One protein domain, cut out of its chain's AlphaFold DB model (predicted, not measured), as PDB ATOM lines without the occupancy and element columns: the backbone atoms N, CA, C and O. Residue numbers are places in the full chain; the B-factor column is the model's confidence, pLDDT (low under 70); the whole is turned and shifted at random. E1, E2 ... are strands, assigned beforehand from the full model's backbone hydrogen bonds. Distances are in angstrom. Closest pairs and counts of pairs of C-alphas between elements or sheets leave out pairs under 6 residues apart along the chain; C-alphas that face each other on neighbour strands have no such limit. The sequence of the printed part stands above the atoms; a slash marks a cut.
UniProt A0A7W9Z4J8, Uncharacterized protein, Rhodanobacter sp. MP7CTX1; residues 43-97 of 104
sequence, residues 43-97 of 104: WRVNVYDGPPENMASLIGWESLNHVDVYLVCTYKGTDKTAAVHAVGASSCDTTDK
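This is residues 43 to 97 of the 104 residues of an uncharacterized protein of Rhodanobacter sp. MP7CTX1 (UniProt A0A7W9Z4J8). What does the domain look like? It is a small sheet of three strands side by side, E1, E2 and E3, with a long loop of residues 50 to 68 at the end where E1 ends and E2 begins. The last strand, E4, runs beside E1 on the side away from E2, with 5 pairs of C-alphas of the two within 8 A, and pairs with no named strand. What is it made of? The 55 printed residues hold four named strands, in the order E1, E2, E3, E4, and no named helix; the sheet is antiparallel in the order E1, E2, E3, and the class is all strand, though under half of the residues, 24, are in named elements. The whole is compact, with a radius of gyration of the C-alphas of 11.2 A and spans of 35 by 26 by 16 A.

Where does the first strand run? E1 is residues 43 to 49, 20.2 A from first to last C-alpha, beginning with C-alpha 43 at (224.914, 251.088, 222.021). Where are the others? E2 is residues 69 to 75, 19.7 A long, and E3 is residues 81 to 85, 13.2 A long. E4 is residues 92 to 96, 13.3 A long, ending with C-alpha 96 at (219.220, 245.454, 219.373).

How is the sheet joined? E1, E2 and E3 form a meander, each strand the antiparallel neighbour of the one before, with E1 and E3 as edge strands. E1 and E2 form a hairpin at 160 degrees, with N 46 and O 72 within hydrogen-bond range at 3.0 A and N 72 and O 46 at 2.8 A. E2 and E3 form a hairpin at 160 degrees, with N 73 and O 82 within hydrogen-bond range at 2.8 A. Does anything else pair with E1? Residues 56 to 57 pair with residues 48 to 49 of E1, antiparallel. Where does E4 stand? The closest C-alphas of E1 and E4 are those of Arg 44 and Asp 96, 6.9 A apart. E4 is apart from both E2 and E3.

How large is the whole? The two C-alphas farthest apart are those of Asn 65 and Gly 77, 34.8 A. Is the printed part unbroken, and how long are the links? The printed part has no cut; the link from E1 to E2 is long, with 19 residues, that from E2 to E3 is tight and that from E3 to E4 is short. Where is confidence low? The mean pLDDT of the printed part is 80.4, and it is under 70 at residues 52, 54, 56, 58 to 63 and 65.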
ATOM      1  N   TRP A  43     226.253 250.606 221.691       89.81
ATOM      2  CA  TRP A  43     224.914 251.088 222.021       89.81
ATOM      3  C   TRP A  43     223.905 250.773 220.929       89.81
ATOM      4  O   TRP A  43     222.817 250.292 221.225       89.81
ATOM      5  N   ARG A  44     224.272 251.068 219.684       88.56
ATOM      6  CA  ARG A  44     223.435 250.868 218.504       88.56
ATOM      7  C   ARG A  44     224.331 250.673 217.295       88.56
ATOM      8  O   ARG A  44     225.375 251.327 217.202       88.56
ATOM      9  N   VAL A  45     223.883 249.819 216.386       88.44
ATOM     10  CA  VAL A  45     224.459 249.679 215.053       88.44
ATOM     11  C   VAL A  45     223.395 250.010 214.027       88.44
ATOM     12  O   VAL A  45     222.270 249.539 214.146       88.44
ATOM     13  N   ASN A  46     223.764 250.809 213.038       86.69
ATOM     14  CA  ASN A  46     222.924 251.107 211.890       86.69
ATOM     15  C   ASN A  46     223.644 250.656 210.616       86.69
ATOM     16  O   ASN A  46     224.868 250.775 210.531       86.69
ATOM     17  N   VAL A  47     222.878 250.173 209.643       86.38
ATOM     18  CA  VAL A  47     223.374 249.796 208.314       86.38
ATOM     19  C   VAL A  47     223.008 250.906 207.333       86.38
ATOM     20  O   VAL A  47     221.849 251.338 207.285       86.38
ATOM     21  N   TYR A  48     223.991 251.373 206.576       87.44
ATOM     22  CA  TYR A  48     223.846 252.444 205.598       87.44
ATOM     23  C   TYR A  48     224.386 252.027 204.234       87.44
ATOM     24  O   TYR A  48     225.274 251.180 204.154       87.44
ATOM     25  N   ASP A  49     223.837 252.644 203.192       85.12
ATOM     26  CA  ASP A  49     224.409 252.679 201.851       85.12
ATOM     27  C   ASP A  49     225.285 253.924 201.734       85.12
ATOM     28  O   ASP A  49     224.841 255.036 202.050       85.12
ATOM     29  N   GLY A  50     226.518 253.719 201.293       79.75
ATOM     30  CA  GLY A  50     227.523 254.743 201.093       79.75
ATOM     31  C   GLY A  50     228.301 255.143 202.354       79.75
ATOM     32  O   GLY A  50     227.948 254.806 203.491       79.75
ATOM     33  N   PRO A  51     229.397 255.897 202.158       75.50
ATOM     34  CA  PRO A  51     230.271 256.326 203.235       75.50
ATOM     35  C   PRO A  51     229.566 257.301 204.195       75.50
ATOM     36  O   PRO A  51     228.568 257.930 203.837       75.50
ATOM     37  N   PRO A  52     230.118 257.512 205.407       68.75
ATOM     38  CA  PRO A  52     229.494 258.325 206.450       68.75
ATOM     39  C   PRO A  52     229.063 259.751 206.083       68.75
ATOM     40  O   PRO A  52     228.195 260.324 206.734       68.75
ATOM     41  N   GLU A  53     229.677 260.326 205.058       71.81
ATOM     42  CA  GLU A  53     229.374 261.655 204.526       71.81
ATOM     43  C   GLU A  53     228.112 261.704 203.648       71.81
ATOM     44  O   GLU A  53     227.509 262.765 203.529       71.81
ATOM     45  N   ASN A  54     227.674 260.565 203.099       65.31
ATOM     46  CA  ASN A  54     226.523 260.438 202.199       65.31
ATOM     47  C   ASN A  54     225.626 259.246 202.591       65.31
ATOM     48  O   ASN A  54     225.212 258.466 201.738       65.31
ATOM     49  N   MET A  55     225.337 259.088 203.887       71.56
ATOM     50  CA  MET A  55     224.587 257.939 204.405       71.56
ATOM     51  C   MET A  55     223.114 257.928 203.964       71.56
ATOM     52  O   MET A  55     222.344 258.820 204.337       71.56
ATOM     53  N   ALA A  56     222.679 256.850 203.309       69.81
ATOM     54  CA  ALA A  56     221.264 256.489 203.193       69.81
ATOM     55  C   ALA A  56     220.957 255.267 204.074       69.81
ATOM     56  O   ALA A  56     221.644 254.255 204.019       69.81
ATOM     57  N   SER A  57     219.954 255.362 204.952       70.75
ATOM     58  CA  SER A  57     219.637 254.296 205.918       70.75
ATOM     59  C   SER A  57     219.002 253.082 205.231       70.75
ATOM     60  O   SER A  57     217.970 253.228 204.582       70.75
ATOM     61  N   LEU A  58     219.544 251.881 205.457       64.25
ATOM     62  CA  LEU A  58     219.119 250.628 204.802       64.25
ATOM     63  C   LEU A  58     218.190 249.745 205.655       64.25
ATOM     64  O   LEU A  58     218.151 248.525 205.506       64.25
ATOM     65  N   ILE A  59     217.428 250.332 206.578       62.97
ATOM     66  CA  ILE A  59     216.554 249.558 207.474       62.97
ATOM     67  C   ILE A  59     215.493 248.816 206.639       62.97
ATOM     68  O   ILE A  59     214.650 249.453 206.013       62.97
ATOM     69  N   GLY A  60     215.521 247.478 206.663       56.34
ATOM     70  CA  GLY A  60     214.483 246.618 206.074       56.34
ATOM     71  C   GLY A  60     214.670 246.227 204.603       56.34
ATOM     72  O   GLY A  60     213.676 245.955 203.936       56.34
ATOM     73  N   TRP A  61     215.897 246.218 204.075       58.53
ATOM     74  CA  TRP A  61     216.153 245.846 202.678       58.53
ATOM     75  C   TRP A  61     216.337 244.333 202.503       58.53
ATOM     76  O   TRP A  61     217.125 243.709 203.206       58.53
ATOM     77  N   GLU A  62     215.620 243.750 201.539       54.56
ATOM     78  CA  GLU A  62     215.640 242.308 201.234       54.56
ATOM     79  C   GLU A  62     216.865 241.876 200.398       54.56
ATOM     80  O   GLU A  62     217.142 240.683 200.279       54.56
ATOM     81  N   SER A  63     217.608 242.823 199.807       64.44
ATOM     82  CA  SER A  63     218.814 242.550 199.016       64.44
ATOM     83  C   SER A  63     219.775 243.741 199.018       64.44
ATOM     84  O   SER A  63     219.359 244.869 198.761       64.44
ATOM     85  N   LEU A  64     221.063 243.477 199.265       71.25
ATOM     86  CA  LEU A  64     222.152 244.468 199.233       71.25
ATOM     87  C   LEU A  64     222.923 244.460 197.899       71.25
ATOM     88  O   LEU A  64     224.037 244.972 197.800       71.25
ATOM     89  N   ASN A  65     222.346 243.878 196.842       67.62
ATOM     90  CA  ASN A  65     222.982 243.861 195.527       67.62
ATOM     91  C   ASN A  65     223.168 245.298 195.005       67.62
ATOM     92  O   ASN A  65     222.190 246.019 194.819       67.62
ATOM     93  N   HIS A  66     224.420 245.673 194.721       71.31
ATOM     94  CA  HIS A  66     224.856 247.010 194.274       71.31
ATOM     95  C   HIS A  66     224.827 248.123 195.332       71.31
ATOM     96  O   HIS A  66     224.897 249.296 194.973       71.31
ATOM     97  N   VAL A  67     224.764 247.757 196.609       79.75
ATOM     98  CA  VAL A  67     224.813 248.684 197.743       79.75
ATOM     99  C   VAL A  67     226.235 248.734 198.302       79.75
ATOM    100  O   VAL A  67     226.901 247.703 198.410       79.75
ATOM    101  N   ASP A  68     226.702 249.926 198.666       85.12
ATOM    102  CA  ASP A  68     227.994 250.120 199.322       85.12
ATOM    103  C   ASP A  68     227.790 250.107 200.841       85.12
ATOM    104  O   ASP A  68     227.432 251.110 201.453       85.12
ATOM    105  N   VAL A  69     227.899 248.932 201.459       87.19
ATOM    106  CA  VAL A  69     227.383 248.715 202.815       87.19
ATOM    107  C   VAL A  69     228.348 249.223 203.886       87.19
ATOM    108  O   VAL A  69     229.478 248.745 204.020       87.19
ATOM    109  N   TYR A  70     227.856 250.112 204.748       89.56
ATOM    110  CA  TYR A  70     228.564 250.597 205.930       89.56
ATOM    111  C   TYR A  70     227.805 250.285 207.222       89.56
ATOM    112  O   TYR A  70     226.652 250.675 207.415       89.56
ATOM    113  N   LEU A  71     228.495 249.640 208.163       88.25
ATOM    114  CA  LEU A  71     228.056 249.486 209.547       88.25
ATOM    115  C   LEU A  71     228.537 250.680 210.366       88.25
ATOM    116  O   LEU A  71     229.739 250.890 210.522       88.25
ATOM    117  N   VAL A  72     227.609 251.441 210.936       90.50
ATOM    118  CA  VAL A  72     227.929 252.585 211.795       90.50
ATOM    119  C   VAL A  72     227.584 252.252 213.238       90.50
ATOM    120  O   VAL A  72     226.423 252.093 213.620       90.50
ATOM    121  N   CYS A  73     228.632 252.162 214.043       90.75
ATOM    122  CA  CYS A  73     228.626 251.725 215.426       90.75
ATOM    123  C   CYS A  73     228.661 252.947 216.347       90.75
ATOM    124  O   CYS A  73     229.601 253.744 216.300       90.75
ATOM    125  N   THR A  74     227.661 253.084 217.213       92.19
ATOM    126  CA  THR A  74     227.605 254.142 218.235       92.19
ATOM    127  C   THR A  74     227.813 253.543 219.619       92.19
ATOM    128  O   THR A  74     227.364 252.428 219.894       92.19
ATOM    129  N   TYR A  75     228.481 254.270 220.514       92.62
ATOM    130  CA  TYR A  75     228.909 253.739 221.807       92.62
ATOM    131  C   TYR A  75     228.320 254.531 222.971       92.62
ATOM    132  O   TYR A  75     228.126 255.742 222.898       92.62
ATOM    133  N   LYS A  76     228.025 253.848 224.082       92.31
ATOM    134  CA  LYS A  76     227.430 254.499 225.255       92.31
ATOM    135  C   LYS A  76     228.397 255.507 225.879       92.31
ATOM    136  O   LYS A  76     229.520 255.151 226.238       92.31
ATOM    137  N   GLY A  77     227.910 256.724 226.125       91.44
ATOM    138  CA  GLY A  77     228.628 257.739 226.903       91.44
ATOM    139  C   GLY A  77     229.809 258.387 226.175       91.44
ATOM    140  O   GLY A  77     230.733 258.849 226.841       91.44
ATOM    141  N   THR A  78     229.800 258.378 224.841       90.56
ATOM    142  CA  THR A  78     230.751 259.086 223.975       90.56
ATOM    143  C   THR A  78     230.046 259.489 222.675       90.56
ATOM    144  O   THR A  78     229.041 258.883 222.307       90.56
ATOM    145  N   ASP A  79     230.549 260.519 222.002       89.69
ATOM    146  CA  ASP A  79     230.132 260.959 220.662       89.69
ATOM    147  C   ASP A  79     230.909 260.249 219.541       89.69
ATOM    148  O   ASP A  79     230.579 260.379 218.364       89.69
ATOM    149  N   LYS A  80     231.923 259.456 219.905       88.12
ATOM    150  CA  LYS A  80     232.711 258.667 218.962       88.12
ATOM    151  C   LYS A  80     231.880 257.571 218.313       88.12
ATOM    152  O   LYS A  80     231.147 256.831 218.977       88.12
ATOM    153  N   THR A  81     232.090 257.413 217.014       90.25
ATOM    154  CA  THR A  81     231.515 256.349 216.197       90.25
ATOM    155  C   THR A  81     232.619 255.583 215.477       90.25
ATOM    156  O   THR A  81     233.728 256.086 215.289       90.25
ATOM    157  N   ALA A  82     232.326 254.342 215.104       89.19
ATOM    158  CA  ALA A  82     233.150 253.568 214.183       89.19
ATOM    159  C   ALA A  82     232.318 253.267 212.937       89.19
ATOM    160  O   ALA A  82     231.149 252.909 213.064       89.19
ATOM    161  N   ALA A  83     232.912 253.418 211.758       90.25
ATOM    162  CA  ALA A  83     232.305 253.021 210.496       90.25
ATOM    163  C   ALA A  83     233.107 251.850 209.924       90.25
ATOM    164  O   ALA A  83     234.321 251.966 209.748       90.25
ATOM    165  N   VAL A  84     232.443 250.726 209.670       88.81
ATOM    166  CA  VAL A  84     233.043 249.536 209.063       88.81
ATOM    167  C   VAL A  84     232.440 249.363 207.680       88.81
ATOM    168  O   VAL A  84     231.230 249.209 207.550       88.81
ATOM    169  N   HIS A  85     233.288 249.396 206.658       90.19
ATOM    170  CA  HIS A  85     232.889 249.108 205.286       90.19
ATOM    171  C   HIS A  85     232.801 247.586 205.108       90.19
ATOM    172  O   HIS A  85     233.821 246.895 205.167       90.19
ATOM    173  N   ALA A  86     231.589 247.074 204.915       87.50
ATOM    174  CA  ALA A  86     231.306 245.667 204.666       87.50
ATOM    175  C   ALA A  86     231.339 245.370 203.157       87.50
ATOM    176  O   ALA A  86     230.311 245.127 202.525       87.50
ATOM    177  N   VAL A  87     232.540 245.441 202.568       85.75
ATOM    178  CA  VAL A  87     232.745 245.312 201.115       85.75
ATOM    179  C   VAL A  87     232.166 243.989 200.614       85.75
ATOM    180  O   VAL A  87     232.606 242.918 201.040       85.75
ATOM    181  N   GLY A  88     231.228 244.076 199.669       80.19
ATOM    182  CA  GLY A  88     230.631 242.910 199.015       80.19
ATOM    183  C   GLY A  88     229.638 242.130 199.875       80.19
ATOM    184  O   GLY A  88     229.266 241.029 199.474       80.19
ATOM    185  N   ALA A  89     229.211 242.676 201.019       82.06
ATOM    186  CA  ALA A  89     228.182 242.057 201.839       82.06
ATOM    187  C   ALA A  89     226.871 241.916 201.056       82.06
ATOM    188  O   ALA A  89     226.351 242.865 200.470       82.06
ATOM    189  N   SER A  90     226.336 240.706 201.072       78.88
ATOM    190  CA  SER A  90     225.077 240.326 200.434       78.88
ATOM    191  C   SER A  90     223.887 240.458 201.383       78.88
ATOM    192  O   SER A  90     222.757 240.694 200.941       78.88
ATOM    193  N   SER A  91     224.148 240.337 202.685       79.31
ATOM    194  CA  SER A  91     223.155 240.427 203.751       79.31
ATOM    195  C   SER A  91     223.747 241.064 205.005       79.31
ATOM    196  O   SER A  91     224.954 240.992 205.236       79.31
ATOM    197  N   CYS A  92     222.891 241.692 205.813       79.69
ATOM    198  CA  CYS A  92     223.265 242.206 207.123       79.69
ATOM    199  C   CYS A  92     222.155 241.944 208.137       79.69
ATOM    200  O   CYS A  92     221.018 242.366 207.938       79.69
ATOM    201  N   ASP A  93     222.519 241.341 209.259       81.88
ATOM    202  CA  ASP A  93     221.644 241.154 210.406       81.88
ATOM    203  C   ASP A  93     222.018 242.134 211.510       81.88
ATOM    204  O   ASP A  93     223.175 242.213 211.927       81.88
ATOM    205  N   THR A  94     221.026 242.845 212.045       79.00
ATOM    206  CA  THR A  94     221.182 243.704 213.225       79.00
ATOM    207  C   THR A  94     220.328 243.188 214.373       79.00
ATOM    208  O   THR A  94     219.141 242.928 214.201       79.00
ATOM    209  N   THR A  95     220.908 243.079 215.566       79.25
ATOM    210  CA  THR A  95     220.186 242.759 216.804       79.25
ATOM    211  C   THR A  95     220.309 243.931 217.767       79.25
ATOM    212  O   THR A  95     221.398 244.463 217.938       79.25
ATOM    213  N   ASP A  96     219.217 244.326 218.424       75.06
ATOM    214  CA  ASP A  96     219.220 245.454 219.373       75.06
ATOM    215  C   ASP A  96     219.542 245.042 220.822       75.06
ATOM    216  O   ASP A  96     219.867 245.883 221.666       75.06
ATOM    217  N   LYS A  97     219.415 243.750 221.157       77.06
ATOM    218  CA  LYS A  97     219.564 243.223 222.526       77.06
ATOM    219  C   LYS A  97     220.279 241.859 222.546       77.06
ATOM    220  O   LYS A  97     219.599 240.837 222.477       77.06
TER     221      LYS A  97